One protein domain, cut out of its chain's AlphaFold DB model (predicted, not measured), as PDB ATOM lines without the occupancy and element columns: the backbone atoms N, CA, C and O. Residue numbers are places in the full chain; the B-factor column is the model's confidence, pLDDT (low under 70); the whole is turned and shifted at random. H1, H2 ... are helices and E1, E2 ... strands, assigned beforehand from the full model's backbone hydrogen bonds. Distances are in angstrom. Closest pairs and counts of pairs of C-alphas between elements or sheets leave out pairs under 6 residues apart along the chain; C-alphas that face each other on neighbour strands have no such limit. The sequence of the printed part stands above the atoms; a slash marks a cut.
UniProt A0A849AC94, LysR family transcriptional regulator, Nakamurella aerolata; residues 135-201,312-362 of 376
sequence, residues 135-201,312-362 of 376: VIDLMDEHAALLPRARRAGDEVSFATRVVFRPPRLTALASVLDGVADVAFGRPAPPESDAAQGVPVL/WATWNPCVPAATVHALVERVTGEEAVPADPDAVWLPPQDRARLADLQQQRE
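Overview. This is residues 135 to 201 and 312 to 362 of the 376 residues of the protein "LysR family transcriptional regulator" of Nakamurella aerolata (UniProt A0A849AC94). A strongly twisted sheet of five short strands is the middle layer of a three-layer body, with H1 and H3 over one face and the short H2 over the other. H4 is set off from this body at one end of the longest axis, at the end of the long link of residues 332 to 347. The printed part has 118 residues, with five named strands and four named helices in the order E1 H1 E2 H2 E3 E4 E5 H3 H4. The sheet runs E2 E1 E3 E5 E4 and is mixed, and the class is mixed, helices and strands. The whole is compact, with a radius of gyration of the C-alphas of 13.9 A and spans of 39 by 28 by 28 A.

Arrangement. E1, residues 135 to 138, is parallel to E2, residues 160 to 164, at 36 degrees, with N 136 and O 161 2.8 A apart. Between them in the chain, H1, residues 146 to 155, runs along the strands at a height over the sheet of 8.4 A; E1, H1 and E2 make a strand-helix-strand unit, two parallel neighbour strands joined through a helix, with a right-handed crossover. H2, residues 171 to 176, is on the opposite face, over E3, residues 182 to 185; the C-alphas of Ala 171 and Ala 183 are their closest, 5.1 A. E2, H2 and E3 make a split unit, with E1 between its strands, and its crossover is right-handed. E3 is parallel to E1 at 4 degrees, with N 137 and O 182 2.8 A apart. E5, residues 312 to 315, is antiparallel to E3, with N 183 and O 314 2.8 A apart, and to E4, residues 197 to 201, with N 313 and O 198 2.9 A apart. H3, residues 321 to 331, is on the same face as H1 and touches it at a steep tilt of 57 degrees, opposite ways, closest at the C-alphas of Arg 148 and Val 331, 5.1 A. H4, residues 348 to 361, touches no helix and only grazes the sheet with residues 350 to 357. Every O i to N i+4 pair is within hydrogen-bond range in H1, H2 and H4, and 6 of 7 are in H3.

Along the chain. E1 begins at C-alpha 135 (-24.445, 26.838, 11.706) and is 9.9 A long; H1 is 14.3 A, E2 13.5 A, H2 8.8 A, E3 10.2 A, E4 12.6 A, E5 10.0 A and H3 15.2 A. H4, 20.2 A, ends at C-alpha 361 (-42.244, 45.855, 25.987).

Size, cuts and confidence. The two farthest C-alphas, of Ala 159 and Asp 342, are 40.0 A apart. Residues 202 to 311 are not printed, and C-alphas 201 and 312 are 7.2 A apart across the cut. The links E3 to E4 and H3 to H4 are long. The mean pLDDT of the printed part is 88.9; residues 193 to 195 and residue 362 are under 70.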
ATOM      1  N   VAL A 135     -23.551  27.476  12.670       93.06
ATOM      2  CA  VAL A 135     -24.445  26.838  11.706       93.06
ATOM      3  C   VAL A 135     -25.759  27.605  11.642       93.06
ATOM      4  O   VAL A 135     -26.508  27.653  12.615       93.06
ATOM      5  N   ILE A 136     -26.027  28.191  10.480       95.94
ATOM      6  CA  ILE A 136     -27.213  28.989  10.188       95.94
ATOM      7  C   ILE A 136     -28.187  28.147   9.367       95.94
ATOM      8  O   ILE A 136     -27.882  27.778   8.235       95.94
ATOM      9  N   ASP A 137     -29.362  27.875   9.909       95.81
ATOM     10  CA  ASP A 137     -30.442  27.176   9.223       95.81
ATOM     11  C   ASP A 137     -31.403  28.160   8.550       95.81
ATOM     12  O   ASP A 137     -31.918  29.100   9.164       95.81
ATOM     13  N   LEU A 138     -31.638  27.918   7.262       95.19
ATOM     14  CA  LEU A 138     -32.647  28.595   6.461       95.19
ATOM     15  C   LEU A 138     -33.633  27.573   5.911       95.19
ATOM     16  O   LEU A 138     -33.266  26.454   5.562       95.19
ATOM     17  N   MET A 139     -34.889  27.989   5.783       90.19
ATOM     18  CA  MET A 139     -35.959  27.130   5.285       90.19
ATOM     19  C   MET A 139     -35.704  26.604   3.862       90.19
ATOM     20  O   MET A 139     -35.995  25.446   3.588       90.19
ATOM     21  N   ASP A 140     -35.182  27.444   2.965       88.06
ATOM     22  CA  ASP A 140     -34.926  27.097   1.565       88.06
ATOM     23  C   ASP A 140     -33.882  28.044   0.946       88.06
ATOM     24  O   ASP A 140     -33.656  29.152   1.443       88.06
ATOM     25  N   GLU A 141     -33.257  27.634  -0.159       89.06
ATOM     26  CA  GLU A 141     -32.265  28.435  -0.886       89.06
ATOM     27  C   GLU A 141     -32.843  29.682  -1.580       89.06
ATOM     28  O   GLU A 141     -32.104  30.617  -1.887       89.06
ATOM     29  N   HIS A 142     -34.161  29.742  -1.775       90.69
ATOM     30  CA  HIS A 142     -34.864  30.888  -2.351       90.69
ATOM     31  C   HIS A 142     -35.435  31.833  -1.282       90.69
ATOM     32  O   HIS A 142     -36.088  32.818  -1.629       90.69
ATOM     33  N   ALA A 143     -35.211  31.558   0.008       91.81
ATOM     34  CA  ALA A 143     -35.678  32.403   1.101       91.81
ATOM     35  C   ALA A 143     -35.088  33.822   1.025       91.81
ATOM     36  O   ALA A 143     -33.887  34.000   0.799       91.81
ATOM     37  N   ALA A 144     -35.907  34.836   1.328       91.62
ATOM     38  CA  ALA A 144     -35.497  36.244   1.328       91.62
ATOM     39  C   ALA A 144     -34.309  36.549   2.258       91.62
ATOM     40  O   ALA A 144     -33.577  37.521   2.054       91.62
ATOM     41  N   LEU A 145     -34.096  35.713   3.277       94.75
ATOM     42  CA  LEU A 145     -33.008  35.874   4.231       94.75
ATOM     43  C   LEU A 145     -31.662  35.329   3.750       94.75
ATOM     44  O   LEU A 145     -30.650  35.739   4.309       94.75
ATOM     45  N   LEU A 146     -31.588  34.465   2.728       95.19
ATOM     46  CA  LEU A 146     -30.305  33.878   2.312       95.19
ATOM     47  C   LEU A 146     -29.256  34.936   1.919       95.19
ATOM     48  O   LEU A 146     -28.131  34.858   2.424       95.19
ATOM     49  N   PRO A 147     -29.571  35.947   1.084       94.31
ATOM     50  CA  PRO A 147     -28.604  36.993   0.760       94.31
ATOM     51  C   PRO A 147     -28.174  37.800   1.992       94.31
ATOM     52  O   PRO A 147     -27.007  38.173   2.099       94.31
ATOM     53  N   ARG A 148     -29.098  38.038   2.936       94.88
ATOM     54  CA  ARG A 148     -28.824  38.765   4.187       94.88
ATOM     55  C   ARG A 148     -27.920  37.953   5.117       94.88
ATOM     56  O   ARG A 148     -26.930  38.479   5.607       94.88
ATOM     57  N   ALA A 149     -28.207  36.665   5.291       95.38
ATOM     58  CA  ALA A 149     -27.424  35.744   6.109       95.38
ATOM     59  C   ALA A 149     -26.004  35.540   5.564       95.38
ATOM     60  O   ALA A 149     -25.056  35.538   6.341       95.38
ATOM     61  N   ARG A 150     -25.841  35.420   4.237       94.62
ATOM     62  CA  ARG A 150     -24.512  35.328   3.606       94.62
ATOM     63  C   ARG A 150     -23.690  36.590   3.839       94.62
ATOM     64  O   ARG A 150     -22.576  36.490   4.333       94.62
ATOM     65  N   ARG A 151     -24.271  37.766   3.571       95.88
ATOM     66  CA  ARG A 151     -23.612  39.052   3.831       95.88
ATOM     67  C   ARG A 151     -23.217  39.192   5.302       95.88
ATOM     68  O   ARG A 151     -22.073  39.508   5.594       95.88
ATOM     69  N   ALA A 152     -24.141  38.911   6.218       95.94
ATOM     70  CA  ALA A 152     -23.861  38.957   7.648       95.94
ATOM     71  C   ALA A 152     -22.729  37.989   8.034       95.94
ATOM     72  O   ALA A 152     -21.872  38.347   8.834       95.94
ATOM     73  N   GLY A 153     -22.699  36.798   7.430       92.25
ATOM     74  CA  GLY A 153     -21.639  35.807   7.604       92.25
ATOM     75  C   GLY A 153     -20.253  36.276   7.154       92.25
ATOM     76  O   GLY A 153     -19.274  35.916   7.802       92.25
ATOM     77  N   ASP A 154     -20.173  37.099   6.105       93.12
ATOM     78  CA  ASP A 154     -18.922  37.701   5.619       93.12
ATOM     79  C   ASP A 154     -18.444  38.873   6.505       93.12
ATOM     80  O   ASP A 154     -17.263  39.220   6.507       93.12
ATOM     81  N   GLU A 155     -19.355  39.498   7.257       92.88
ATOM     82  CA  GLU A 155     -19.094  40.688   8.079       92.88
ATOM     83  C   GLU A 155     -18.766  40.381   9.550       92.88
ATOM     84  O   GLU A 155     -18.244  41.246  10.262       92.88
ATOM     85  N   VAL A 156     -19.095  39.183  10.042       91.94
ATOM     86  CA  VAL A 156     -18.809  38.765  11.425       91.94
ATOM     87  C   VAL A 156     -17.389  38.212  11.573       91.94
ATOM     88  O   VAL A 156     -16.791  37.680  10.643       91.94
ATOM     89  N   SER A 157     -16.829  38.297  12.782       88.44
ATOM     90  CA  SER A 157     -15.449  37.873  13.069       88.44
ATOM     91  C   SER A 157     -15.269  36.360  13.272       88.44
ATOM     92  O   SER A 157     -14.200  35.925  13.698       88.44
ATOM     93  N   PHE A 158     -16.310  35.558  13.046       86.38
ATOM     94  CA  PHE A 158     -16.318  34.108  13.241       86.38
ATOM     95  C   PHE A 158     -16.835  33.408  11.985       86.38
ATOM     96  O   PHE A 158     -17.636  33.958  11.238       86.38
ATOM     97  N   ALA A 159     -16.387  32.174  11.747       88.69
ATOM     98  CA  ALA A 159     -16.844  31.412  10.593       88.69
ATOM     99  C   ALA A 159     -18.347  31.111  10.700       88.69
ATOM    100  O   ALA A 159     -18.847  30.779  11.774       88.69
ATOM    101  N   THR A 160     -19.055  31.167   9.574       92.56
ATOM    102  CA  THR A 160     -20.469  30.792   9.477       92.56
ATOM    103  C   THR A 160     -20.662  29.735   8.398       92.56
ATOM    104  O   THR A 160     -19.869  29.618   7.461       92.56
ATOM    105  N   ARG A 161     -21.701  28.913   8.538       93.38
ATOM    106  CA  ARG A 161     -22.082  27.917   7.537       93.38
ATOM    107  C   ARG A 161     -23.592  27.867   7.418       93.38
ATOM    108  O   ARG A 161     -24.266  27.551   8.388       93.38
ATOM    109  N   VAL A 162     -24.104  28.116   6.219       93.56
ATOM    110  CA  VAL A 162     -25.537  27.995   5.936       93.56
ATOM    111  C   VAL A 162     -25.892  26.543   5.623       93.56
ATOM    112  O   VAL A 162     -25.191  25.876   4.860       93.56
ATOM    113  N   VAL A 163     -26.986  26.065   6.207       92.88
ATOM    114  CA  VAL A 163     -27.643  24.793   5.898       92.88
ATOM    115  C   VAL A 163     -29.105  25.047   5.549       92.88
ATOM    116  O   VAL A 163     -29.693  26.037   5.983       92.88
ATOM    117  N   PHE A 164     -29.687  24.147   4.759       91.25
ATOM    118  CA  PHE A 164     -31.102  24.206   4.411       91.25
ATOM    119  C   PHE A 164     -31.887  23.166   5.194       91.25
ATOM    120  O   PHE A 164     -31.473  22.005   5.296       91.25
ATOM    121  N   ARG A 165     -33.004  23.608   5.766       89.88
ATOM    122  CA  ARG A 165     -33.806  22.815   6.685       89.88
ATOM    123  C   ARG A 165     -34.505  21.665   5.954       89.88
ATOM    124  O   ARG A 165     -35.130  21.887   4.918       89.88
ATOM    125  N   PRO A 166     -34.499  20.439   6.508       82.88
ATOM    126  CA  PRO A 166     -35.405  19.394   6.053       82.88
ATOM    127  C   PRO A 166     -36.870  19.867   6.145       82.88
ATOM    128  O   PRO A 166     -37.254  20.390   7.193       82.88
ATOM    129  N   PRO A 167     -37.732  19.621   5.139       77.31
ATOM    130  CA  PRO A 167     -39.075  20.220   5.073       77.31
ATOM    131  C   PRO A 167     -39.986  19.953   6.280       77.31
ATOM    132  O   PRO A 167     -40.948  20.681   6.504       77.31
ATOM    133  N   ARG A 168     -39.708  18.901   7.060       84.19
ATOM    134  CA  ARG A 168     -40.525  18.477   8.210       84.19
ATOM    135  C   ARG A 168     -40.159  19.158   9.529       84.19
ATOM    136  O   ARG A 168     -40.932  19.047  10.476       84.19
ATOM    137  N   LEU A 169     -38.995  19.799   9.620       88.75
ATOM    138  CA  LEU A 169     -38.547  20.435  10.858       88.75
ATOM    139  C   LEU A 169     -39.011  21.889  10.903       88.75
ATOM    140  O   LEU A 169     -38.972  22.586   9.894       88.75
ATOM    141  N   THR A 170     -39.421  22.357  12.080       91.31
ATOM    142  CA  THR A 170     -39.598  23.790  12.356       91.31
ATOM    143  C   THR A 170     -38.247  24.427  12.699       91.31
ATOM    144  O   THR A 170     -37.271  23.719  12.963       91.31
ATOM    145  N   ALA A 171     -38.180  25.761  12.749       92.25
ATOM    146  CA  ALA A 171     -36.969  26.469  13.185       92.25
ATOM    147  C   ALA A 171     -36.561  26.070  14.608       92.25
ATOM    148  O   ALA A 171     -35.392  25.791  14.870       92.25
ATOM    149  N   LEU A 172     -37.546  25.971  15.505       89.75
ATOM    150  CA  LEU A 172     -37.329  25.525  16.874       89.75
ATOM    151  C   LEU A 172     -36.776  24.096  16.918       89.75
ATOM    152  O   LEU A 172     -35.773  23.862  17.581       89.75
ATOM    153  N   ALA A 173     -37.378  23.155  16.184       89.44
ATOM    154  CA  ALA A 173     -36.897  21.774  16.153       89.44
ATOM    155  C   ALA A 173     -35.462  21.677  15.604       89.44
ATOM    156  O   ALA A 173     -34.641  20.986  16.192       89.44
ATOM    157  N   SER A 174     -35.125  22.432  14.549       89.19
ATOM    158  CA  SER A 174     -33.763  22.468  13.981       89.19
ATOM    159  C   SER A 174     -32.705  22.860  15.028       89.19
ATOM    160  O   SER A 174     -31.624  22.272  15.096       89.19
ATOM    161  N   VAL A 175     -33.043  23.808  15.902       89.50
ATOM    162  CA  VAL A 175     -32.175  24.252  16.999       89.50
ATOM    163  C   VAL A 175     -32.114  23.237  18.146       89.50
ATOM    164  O   VAL A 175     -31.024  22.943  18.644       89.50
ATOM    165  N   LEU A 176     -33.265  22.704  18.574       85.81
ATOM    166  CA  LEU A 176     -33.350  21.756  19.692       85.81
ATOM    167  C   LEU A 176     -32.688  20.414  19.370       85.81
ATOM    168  O   LEU A 176     -32.033  19.837  20.237       85.81
ATOM    169  N   ASP A 177     -32.785  19.966  18.120       83.44
ATOM    170  CA  ASP A 177     -32.147  18.740  17.631       83.44
ATOM    171  C   ASP A 177     -30.643  18.933  17.347       83.44
ATOM    172  O   ASP A 177     -29.950  17.990  16.963       83.44
ATOM    173  N   GLY A 178     -30.114  20.153  17.516       81.19
ATOM    174  CA  GLY A 178     -28.706  20.477  17.280       81.19
ATOM    175  C   GLY A 178     -28.296  20.461  15.803       81.19
ATOM    176  O   GLY A 178     -27.103  20.395  15.501       81.19
ATOM    177  N   VAL A 179     -29.261  20.524  14.877       85.19
ATOM    178  CA  VAL A 179     -29.008  20.621  13.428       85.19
ATOM    179  C   VAL A 179     -28.366  21.968  13.091       85.19
ATOM    180  O   VAL A 179     -27.479  22.032  12.233       85.19
ATOM    181  N   ALA A 180     -28.778  23.027  13.791       90.50
ATOM    182  CA  ALA A 180     -28.231  24.366  13.641       90.50
ATOM    183  C   ALA A 180     -28.093  25.111  14.971       90.50
ATOM    184  O   ALA A 180     -28.779  24.831  15.951       90.50
ATOM    185  N   ASP A 181     -27.194  26.092  14.976       90.75
ATOM    186  CA  ASP A 181     -26.956  26.971  16.117       90.75
ATOM    187  C   ASP A 181     -27.975  28.125  16.143       90.75
ATOM    188  O   ASP A 181     -28.410  28.549  17.213       90.75
ATOM    189  N   VAL A 182     -28.377  28.605  14.959       94.06
ATOM    190  CA  VAL A 182     -29.416  29.625  14.747       94.06
ATOM    191  C   VAL A 182     -30.277  29.202  13.559       94.06
ATOM    192  O   VAL A 182     -29.736  28.862  12.510       94.06
ATOM    193  N   ALA A 183     -31.599  29.255  13.692       95.25
ATOM    194  CA  ALA A 183     -32.549  28.931  12.634       95.25
ATOM    195  C   ALA A 183     -33.514  30.089  12.372       95.25
ATOM    196  O   ALA A 183     -34.031  30.704  13.309       95.25
ATOM    197  N   PHE A 184     -33.793  30.348  11.093       95.75
ATOM    198  CA  PHE A 184     -34.765  31.351  10.663       95.75
ATOM    199  C   PHE A 184     -36.023  30.692  10.090       95.75
ATOM    200  O   PHE A 184     -35.960  29.934   9.120       95.75
ATOM    201  N   GLY A 185     -37.183  30.972  10.670       94.56
ATOM    202  CA  GLY A 185     -38.476  30.437  10.228       94.56
ATOM    203  C   GLY A 185     -39.625  31.198  10.871       94.56
ATOM    204  O   GLY A 185     -39.453  32.371  11.192       94.56
ATOM    205  N   ARG A 186     -40.775  30.554  11.075       93.69
ATOM    206  CA  ARG A 186     -41.875  31.165  11.830       93.69
ATOM    207  C   ARG A 186     -41.603  31.123  13.337       93.69
ATOM    208  O   ARG A 186     -40.906  30.214  13.807       93.69
ATOM    209  N   PRO A 187     -42.126  32.089  14.113       92.12
ATOM    210  CA  PRO A 187     -41.971  32.084  15.562       92.12
ATOM    211  C   PRO A 187     -42.572  30.817  16.166       92.12
ATOM    212  O   PRO A 187     -43.654  30.394  15.774       92.12
ATOM    213  N   ALA A 188     -41.909  30.231  17.161       87.12
ATOM    214  CA  ALA A 188     -42.516  29.176  17.968       87.12
ATOM    215  C   ALA A 188     -43.737  29.703  18.754       87.12
ATOM    216  O   ALA A 188     -43.783  30.906  19.047       87.12
ATOM    217  N   PRO A 189     -44.692  28.828  19.125       81.44
ATOM    218  CA  PRO A 189     -45.786  29.198  20.018       81.44
ATOM    219  C   PRO A 189     -45.257  29.802  21.335       81.44
ATOM    220  O   PRO A 189     -44.227  29.322  21.823       81.44
ATOM    221  N   PRO A 190     -45.910  30.831  21.911       77.69
ATOM    222  CA  PRO A 190     -45.443  31.504  23.129       77.69
ATOM    223  C   PRO A 190     -45.186  30.569  24.319       77.69
ATOM    224  O   PRO A 190     -44.273  30.811  25.097       77.69
ATOM    225  N   GLU A 191     -45.941  29.474  24.427       75.69
ATOM    226  CA  GLU A 191     -45.806  28.436  25.457       75.69
ATOM    227  C   GLU A 191     -44.538  27.571  25.329       75.69
ATOM    228  O   GLU A 191     -44.277  26.705  26.163       75.69
ATOM    229  N   SER A 192     -43.748  27.763  24.272       74.44
ATOM    230  CA  SER A 192     -42.497  27.035  24.073       74.44
ATOM    231  C   SER A 192     -41.385  27.642  24.935       74.44
ATOM    232  O   SER A 192     -40.628  28.490  24.462       74.44
ATOM    233  N   ASP A 193     -41.240  27.149  26.171       57.12
ATOM    234  CA  ASP A 193     -40.207  27.557  27.150       57.12
ATOM    235  C   ASP A 193     -38.771  27.550  26.585       57.12
ATOM    236  O   ASP A 193     -37.885  28.256  27.065       57.12
ATOM    237  N   ALA A 194     -38.527  26.744  25.549       53.28
ATOM    238  CA  ALA A 194     -37.205  26.513  24.980       53.28
ATOM    239  C   ALA A 194     -36.763  27.544  23.917       53.28
ATOM    240  O   ALA A 194     -35.630  27.468  23.442       53.28
ATOM    241  N   ALA A 195     -37.621  28.491  23.516       56.16
ATOM    242  CA  ALA A 195     -37.383  29.348  22.352       56.16
ATOM    243  C   ALA A 195     -37.240  30.834  22.719       56.16
ATOM    244  O   ALA A 195     -38.184  31.619  22.573       56.16
ATOM    245  N   GLN A 196     -36.035  31.240  23.132       71.25
ATOM    246  CA  GLN A 196     -35.630  32.638  22.968       71.25
ATOM    247  C   GLN A 196     -35.495  32.929  21.471       71.25
ATOM    248  O   GLN A 196     -34.980  32.111  20.703       71.25
ATOM    249  N   GLY A 197     -35.997  34.081  21.043       86.25
ATOM    250  CA  GLY A 197     -35.912  34.476  19.653       86.25
ATOM    251  C   GLY A 197     -36.323  35.920  19.433       86.25
ATOM    252  O   GLY A 197     -36.884  36.554  20.327       86.25
ATOM    253  N   VAL A 198     -36.023  36.436  18.247       91.56
ATOM    254  CA  VAL A 198     -36.313  37.827  17.886       91.56
ATOM    255  C   VAL A 198     -36.905  37.923  16.481       91.56
ATOM    256  O   VAL A 198     -36.586  37.092  15.623       91.56
ATOM    257  N   PRO A 199     -37.752  38.934  16.221       94.56
ATOM    258  CA  PRO A 199     -38.245  39.210  14.878       94.56
ATOM    259  C   PRO A 199     -37.110  39.686  13.965       94.56
ATOM    260  O   PRO A 199     -36.243  40.446  14.394       94.56
ATOM    261  N   VAL A 200     -37.131  39.255  12.703       96.00
ATOM    262  CA  VAL A 200     -36.059  39.519  11.723       96.00
ATOM    263  C   VAL A 200     -36.582  40.247  10.491       96.00
ATOM    264  O   VAL A 200     -35.944  41.181  10.000       96.00
ATOM    265  N   LEU A 201     -37.726  39.802   9.962       96.25
ATOM    266  CA  LEU A 201     -38.337  40.361   8.758       96.25
ATOM    267  C   LEU A 201     -39.827  40.009   8.692       96.25
ATOM    268  O   LEU A 201     -40.191  38.838   8.648       96.25
ATOM    269  N   TRP A 312     -38.508  34.877  11.965       94.62
ATOM    270  CA  TRP A 312     -38.088  34.864  13.345       94.62
ATOM    271  C   TRP A 312     -36.773  34.103  13.479       94.62
ATOM    272  O   TRP A 312     -36.636  32.998  12.947       94.62
ATOM    273  N   ALA A 313     -35.809  34.684  14.191       95.19
ATOM    274  CA  ALA A 313     -34.577  34.004  14.565       95.19
ATOM    275  C   ALA A 313     -34.789  33.263  15.883       95.19
ATOM    276  O   ALA A 313     -35.188  33.869  16.875       95.19
ATOM    277  N   THR A 314     -34.481  31.971  15.898       92.94
ATOM    278  CA  THR A 314     -34.431  31.129  17.104       92.94
ATOM    279  C   THR A 314     -33.024  30.560  17.221       92.94
ATOM    280  O   THR A 314     -32.433  30.218  16.199       92.94
ATOM    281  N   TRP A 315     -32.461  30.451  18.423       91.00
ATOM    282  CA  TRP A 315     -31.090  29.956  18.594       91.00
ATOM    283  C   TRP A 315     -30.927  29.022  19.783       91.00
ATOM    284  O   TRP A 315     -31.731  29.013  20.715       91.00
ATOM    285  N   ASN A 316     -29.866  28.219  19.726       84.62
ATOM    286  CA  ASN A 316     -29.541  27.265  20.772       84.62
ATOM    287  C   ASN A 316     -28.995  28.022  21.996       84.62
ATOM    288  O   ASN A 316     -28.026  28.773  21.844       84.62
ATOM    289  N   PRO A 317     -29.543  27.828  23.210       82.12
ATOM    290  CA  PRO A 317     -29.089  28.544  24.405       82.12
ATOM    291  C   PRO A 317     -27.638  28.223  24.800       82.12
ATOM    292  O   PRO A 317     -27.025  28.977  25.553       82.12
ATOM    293  N   CYS A 318     -27.061  27.134  24.281       79.81
ATOM    294  CA  CYS A 318     -25.649  26.793  24.466       79.81
ATOM    295  C   CYS A 318     -24.699  27.656  23.615       79.81
ATOM    296  O   CYS A 318     -23.482  27.599  23.807       79.81
ATOM    297  N   VAL A 319     -25.218  28.432  22.659       82.38
ATOM    298  CA  VAL A 319     -24.432  29.374  21.856       82.38
ATOM    299  C   VAL A 319     -24.379  30.712  22.597       82.38
ATOM    300  O   VAL A 319     -25.424  31.209  23.019       82.38
ATOM    301  N   PRO A 320     -23.199  31.343  22.751       85.12
ATOM    302  CA  PRO A 320     -23.111  32.647  23.396       85.12
ATOM    303  C   PRO A 320     -24.041  33.672  22.733       85.12
ATOM    304  O   PRO A 320     -23.939  33.922  21.531       85.12
ATOM    305  N   ALA A 321     -24.913  34.306  23.524       83.94
ATOM    306  CA  ALA A 321     -25.911  35.253  23.016       83.94
ATOM    307  C   ALA A 321     -25.280  36.394  22.198       83.94
ATOM    308  O   ALA A 321     -25.811  36.775  21.162       83.94
ATOM    309  N   ALA A 322     -24.099  36.878  22.599       87.31
ATOM    310  CA  ALA A 322     -23.364  37.905  21.857       87.31
ATOM    311  C   ALA A 322     -22.990  37.470  20.426       87.31
ATOM    312  O   ALA A 322     -23.051  38.281  19.505       87.31
ATOM    313  N   THR A 323     -22.642  36.195  20.221       89.81
ATOM    314  CA  THR A 323     -22.330  35.635  18.896       89.81
ATOM    315  C   THR A 323     -23.574  35.615  18.014       89.81
ATOM    316  O   THR A 323     -23.523  36.041  16.862       89.81
ATOM    317  N   VAL A 324     -24.706  35.165  18.563       91.19
ATOM    318  CA  VAL A 324     -25.981  35.133  17.836       91.19
ATOM    319  C   VAL A 324     -26.462  36.544  17.518       91.19
ATOM    320  O   VAL A 324     -26.800  36.822  16.371       91.19
ATOM    321  N   HIS A 325     -26.451  37.452  18.496       91.94
ATOM    322  CA  HIS A 325     -26.893  38.834  18.308       91.94
ATOM    323  C   HIS A 325     -26.058  39.550  17.245       91.94
ATOM    324  O   HIS A 325     -26.636  40.160  16.351       91.94
ATOM    325  N   ALA A 326     -24.730  39.383  17.246       93.38
ATOM    326  CA  ALA A 326     -23.869  39.980  16.226       93.38
ATOM    327  C   ALA A 326     -24.248  39.553  14.792       93.38
ATOM    328  O   ALA A 326     -24.161  40.364  13.868       93.38
ATOM    329  N   LEU A 327     -24.677  38.300  14.597       95.62
ATOM    330  CA  LEU A 327     -25.209  37.836  13.314       95.62
ATOM    331  C   LEU A 327     -26.612  38.406  13.058       95.62
ATOM    332  O   LEU A 327     -26.859  38.992  12.006       95.62
ATOM    333  N   VAL A 328     -27.540  38.212  13.996       95.69
ATOM    334  CA  VAL A 328     -28.965  38.517  13.809       95.69
ATOM    335  C   VAL A 328     -29.199  40.011  13.598       95.69
ATOM    336  O   VAL A 328     -29.994  40.363  12.730       95.69
ATOM    337  N   GLU A 329     -28.467  40.890  14.282       95.19
ATOM    338  CA  GLU A 329     -28.518  42.344  14.070       95.19
ATOM    339  C   GLU A 329     -28.220  42.738  12.615       95.19
ATOM    340  O   GLU A 329     -28.837  43.660  12.093       95.19
ATOM    341  N   ARG A 330     -27.322  42.017  11.931       95.00
ATOM    342  CA  ARG A 330     -26.967  42.271  10.521       95.00
ATOM    343  C   ARG A 330     -27.963  41.674   9.529       95.00
ATOM    344  O   ARG A 330     -28.063  42.137   8.395       95.00
ATOM    345  N   VAL A 331     -28.675  40.620   9.926       95.75
ATOM    346  CA  VAL A 331     -29.714  39.983   9.097       95.75
ATOM    347  C   VAL A 331     -31.048  40.730   9.205       95.75
ATOM    348  O   VAL A 331     -31.814  40.785   8.235       95.75
ATOM    349  N   THR A 332     -31.323  41.296  10.379       94.81
ATOM    350  CA  THR A 332     -32.567  41.996  10.710       94.81
ATOM    351  C   THR A 332     -32.698  43.273   9.884       94.81
ATOM    352  O   THR A 332     -31.776  44.080   9.818       94.81
ATOM    353  N   GLY A 333     -33.840  43.430   9.208       81.06
ATOM    354  CA  GLY A 333     -34.157  44.646   8.449       81.06
ATOM    355  C   GLY A 333     -34.921  45.670   9.285       81.06
ATOM    356  O   GLY A 333     -35.387  45.359  10.379       81.06
ATOM    357  N   GLU A 334     -35.120  46.870   8.739       86.12
ATOM    358  CA  GLU A 334     -36.004  47.877   9.350       86.12
ATOM    359  C   GLU A 334     -37.452  47.368   9.445       86.12
ATOM    360  O   GLU A 334     -38.186  47.718  10.365       86.12
ATOM    361  N   GLU A 335     -37.840  46.456   8.551       90.69
ATOM    362  CA  GLU A 335     -39.161  45.834   8.497       90.69
ATOM    363  C   GLU A 335     -39.270  44.583   9.386       90.69
ATOM    364  O   GLU A 335     -40.011  43.658   9.067       90.69
ATOM    365  N   ALA A 336     -38.508  44.488  10.481       90.56
ATOM    366  CA  ALA A 336     -38.497  43.301  11.345       90.56
ATOM    367  C   ALA A 336     -39.874  42.973  11.945       90.56
ATOM    368  O   ALA A 336     -40.234  41.805  12.094       90.56
ATOM    369  N   VAL A 337     -40.644  44.005  12.282       90.44
ATOM    370  CA  VAL A 337     -41.994  43.918  12.849       90.44
ATOM    371  C   VAL A 337     -42.942  44.691  11.930       90.44
ATOM    372  O   VAL A 337     -42.550  45.757  11.450       90.44
ATOM    373  N   PRO A 338     -44.173  44.205  11.678       88.06
ATOM    374  CA  PRO A 338     -45.156  44.976  10.926       88.06
ATOM    375  C   PRO A 338     -45.378  46.356  11.553       88.06
ATOM    376  O   PRO A 338     -45.628  46.459  12.753       88.06
ATOM    377  N   ALA A 339     -45.279  47.411  10.740       85.25
ATOM    378  CA  ALA A 339     -45.442  48.789  11.210       85.25
ATOM    379  C   ALA A 339     -46.873  49.077  11.690       85.25
ATOM    380  O   ALA A 339     -47.062  49.795  12.668       85.25
ATOM    381  N   ASP A 340     -47.858  48.489  11.011       90.94
ATOM    382  CA  ASP A 340     -49.272  48.546  11.362       90.94
ATOM    383  C   ASP A 340     -49.810  47.108  11.491       90.94
ATOM    384  O   ASP A 340     -50.071  46.457  10.473       90.94
ATOM    385  N   PRO A 341     -49.911  46.573  12.724       88.62
ATOM    386  CA  PRO A 341     -50.441  45.237  12.981       88.62
ATOM    387  C   PRO A 341     -51.883  45.023  12.510       88.62
ATOM    388  O   PRO A 341     -52.235  43.886  12.211       88.62
ATOM    389  N   ASP A 342     -52.695  46.083  12.429       90.81
ATOM    390  CA  ASP A 342     -54.109  45.988  12.044       90.81
ATOM    391  C   ASP A 342     -54.281  45.944  10.516       90.81
ATOM    392  O   ASP A 342     -55.267  45.406  10.010       90.81
ATOM    393  N   ALA A 343     -53.301  46.461   9.766       94.31
ATOM    394  CA  ALA A 343     -53.279  46.418   8.302       94.31
ATOM    395  C   ALA A 343     -52.727  45.099   7.726       94.31
ATOM    396  O   ALA A 343     -52.850  44.841   6.522       94.31
ATOM    397  N   VAL A 344     -52.101  44.258   8.557       97.06
ATOM    398  CA  VAL A 344     -51.494  42.995   8.121       97.06
ATOM    399  C   VAL A 344     -52.266  41.783   8.613       97.06
ATOM    400  O   VAL A 344     -52.866  41.768   9.683       97.06
ATOM    401  N   TRP A 345     -52.184  40.706   7.843       98.12
ATOM    402  CA  TRP A 345     -52.590  39.389   8.289       98.12
ATOM    403  C   TRP A 345     -51.364  38.552   8.623       98.12
ATOM    404  O   TRP A 345     -50.489  38.306   7.792       98.12
ATOM    405  N   LEU A 346     -51.342  38.103   9.871       97.06
ATOM    406  CA  LEU A 346     -50.417  37.121  10.408       97.06
ATOM    407  C   LEU A 346     -51.221  35.880  10.805       97.06
ATOM    408  O   LEU A 346     -52.320  36.045  11.341       97.06
ATOM    409  N   PRO A 347     -50.698  34.657  10.637       96.62
ATOM    410  CA  PRO A 347     -51.334  33.464  11.184       96.62
ATOM    411  C   PRO A 347     -51.565  33.561  12.708       96.62
ATOM    412  O   PRO A 347     -50.810  34.258  13.392       96.62
ATOM    413  N   PRO A 348     -52.528  32.815  13.286       94.31
ATOM    414  CA  PRO A 348     -52.862  32.872  14.717       94.31
ATOM    415  C   PRO A 348     -51.666  32.795  15.674       94.31
ATOM    416  O   PRO A 348     -51.564  33.583  16.609       94.31
ATOM    417  N   GLN A 349     -50.745  31.868  15.413       91.25
ATOM    418  CA  GLN A 349     -49.528  31.673  16.203       91.25
ATOM    419  C   GLN A 349     -48.610  32.902  16.175       91.25
ATOM    420  O   GLN A 349     -48.042  33.282  17.196       91.25
ATOM    421  N   ASP A 350     -48.501  33.553  15.020       93.94
ATOM    422  CA  ASP A 350     -47.632  34.712  14.824       93.94
ATOM    423  C   ASP A 350     -48.258  35.942  15.498       93.94
ATOM    424  O   ASP A 350     -47.562  36.691  16.179       93.94
ATOM    425  N   ARG A 351     -49.591  36.095  15.422       93.06
ATOM    426  CA  ARG A 351     -50.331  37.117  16.187       93.06
ATOM    427  C   ARG A 351     -50.185  36.928  17.694       93.06
ATOM    428  O   ARG A 351     -49.958  37.904  18.403       93.06
ATOM    429  N   ALA A 352     -50.279  35.691  18.184       91.56
ATOM    430  CA  ALA A 352     -50.081  35.388  19.600       91.56
ATOM    431  C   ALA A 352     -48.672  35.785  20.064       91.56
ATOM    432  O   ALA A 352     -48.514  36.387  21.126       91.56
ATOM    433  N   ARG A 353     -47.649  35.529  19.237       90.06
ATOM    434  CA  ARG A 353     -46.276  35.945  19.533       90.06
ATOM    435  C   ARG A 353     -46.078  37.459  19.471       90.06
ATOM    436  O   ARG A 353     -45.338  38.004  20.287       90.06
ATOM    437  N   LEU A 354     -46.735  38.147  18.541       90.75
ATOM    438  CA  LEU A 354     -46.706  39.609  18.476       90.75
ATOM    439  C   LEU A 354     -47.318  40.238  19.737       90.75
ATOM    440  O   LEU A 354     -46.731  41.165  20.292       90.75
ATOM    441  N   ALA A 355     -48.443  39.702  20.218       90.00
ATOM    442  CA  ALA A 355     -49.087  40.164  21.445       90.00
ATOM    443  C   ALA A 355     -48.195  39.956  22.685       90.00
ATOM    444  O   ALA A 355     -48.054  40.871  23.495       90.00
ATOM    445  N   ASP A 356     -47.545  38.793  22.805       88.62
ATOM    446  CA  ASP A 356     -46.570  38.496  23.868       88.62
ATOM    447  C   ASP A 356     -45.397  39.498  23.862       88.62
ATOM    448  O   ASP A 356     -45.077  40.108  24.883       88.62
ATOM    449  N   LEU A 357     -44.817  39.778  22.687       85.69
ATOM    450  CA  LEU A 357     -43.758  40.787  22.546       85.69
ATOM    451  C   LEU A 357     -44.199  42.197  22.956       85.69
ATOM    452  O   LEU A 357     -43.403  42.948  23.523       85.69
ATOM    453  N   GLN A 358     -45.430  42.588  22.625       86.38
ATOM    454  CA  GLN A 358     -45.969  43.897  22.989       86.38
ATOM    455  C   GLN A 358     -46.140  44.010  24.508       86.38
ATOM    456  O   GLN A 358     -45.688  44.994  25.090       86.38
ATOM    457  N   GLN A 359     -46.673  42.973  25.159       85.31
ATOM    458  CA  GLN A 359     -46.830  42.923  26.619       85.31
ATOM    459  C   GLN A 359     -45.488  42.973  27.359       85.31
ATOM    460  O   GLN A 359     -45.375  43.636  28.384       85.31
ATOM    461  N   GLN A 360     -44.448  42.321  26.831       79.44
ATOM    462  CA  GLN A 360     -43.102  42.357  27.418       79.44
ATOM    463  C   GLN A 360     -42.403  43.719  27.260       79.44
ATOM    464  O   GLN A 360     -41.506  44.049  28.037       79.44
ATOM    465  N   ARG A 361     -42.781  44.506  26.241       74.38
ATOM    466  CA  ARG A 361     -42.244  45.855  25.987       74.38
ATOM    467  C   ARG A 361     -42.970  46.944  26.764       74.38
ATOM    468  O   ARG A 361     -42.381  48.003  26.987       74.38
ATOM    469  N   GLU A 362     -44.218  46.714  27.162       66.12
ATOM    470  CA  GLU A 362     -44.900  47.606  28.089       66.12
ATOM    471  C   GLU A 362     -44.176  47.552  29.444       66.12
ATOM    472  O   GLU A 362     -44.086  46.488  30.060       66.12
TER     473      GLU A 362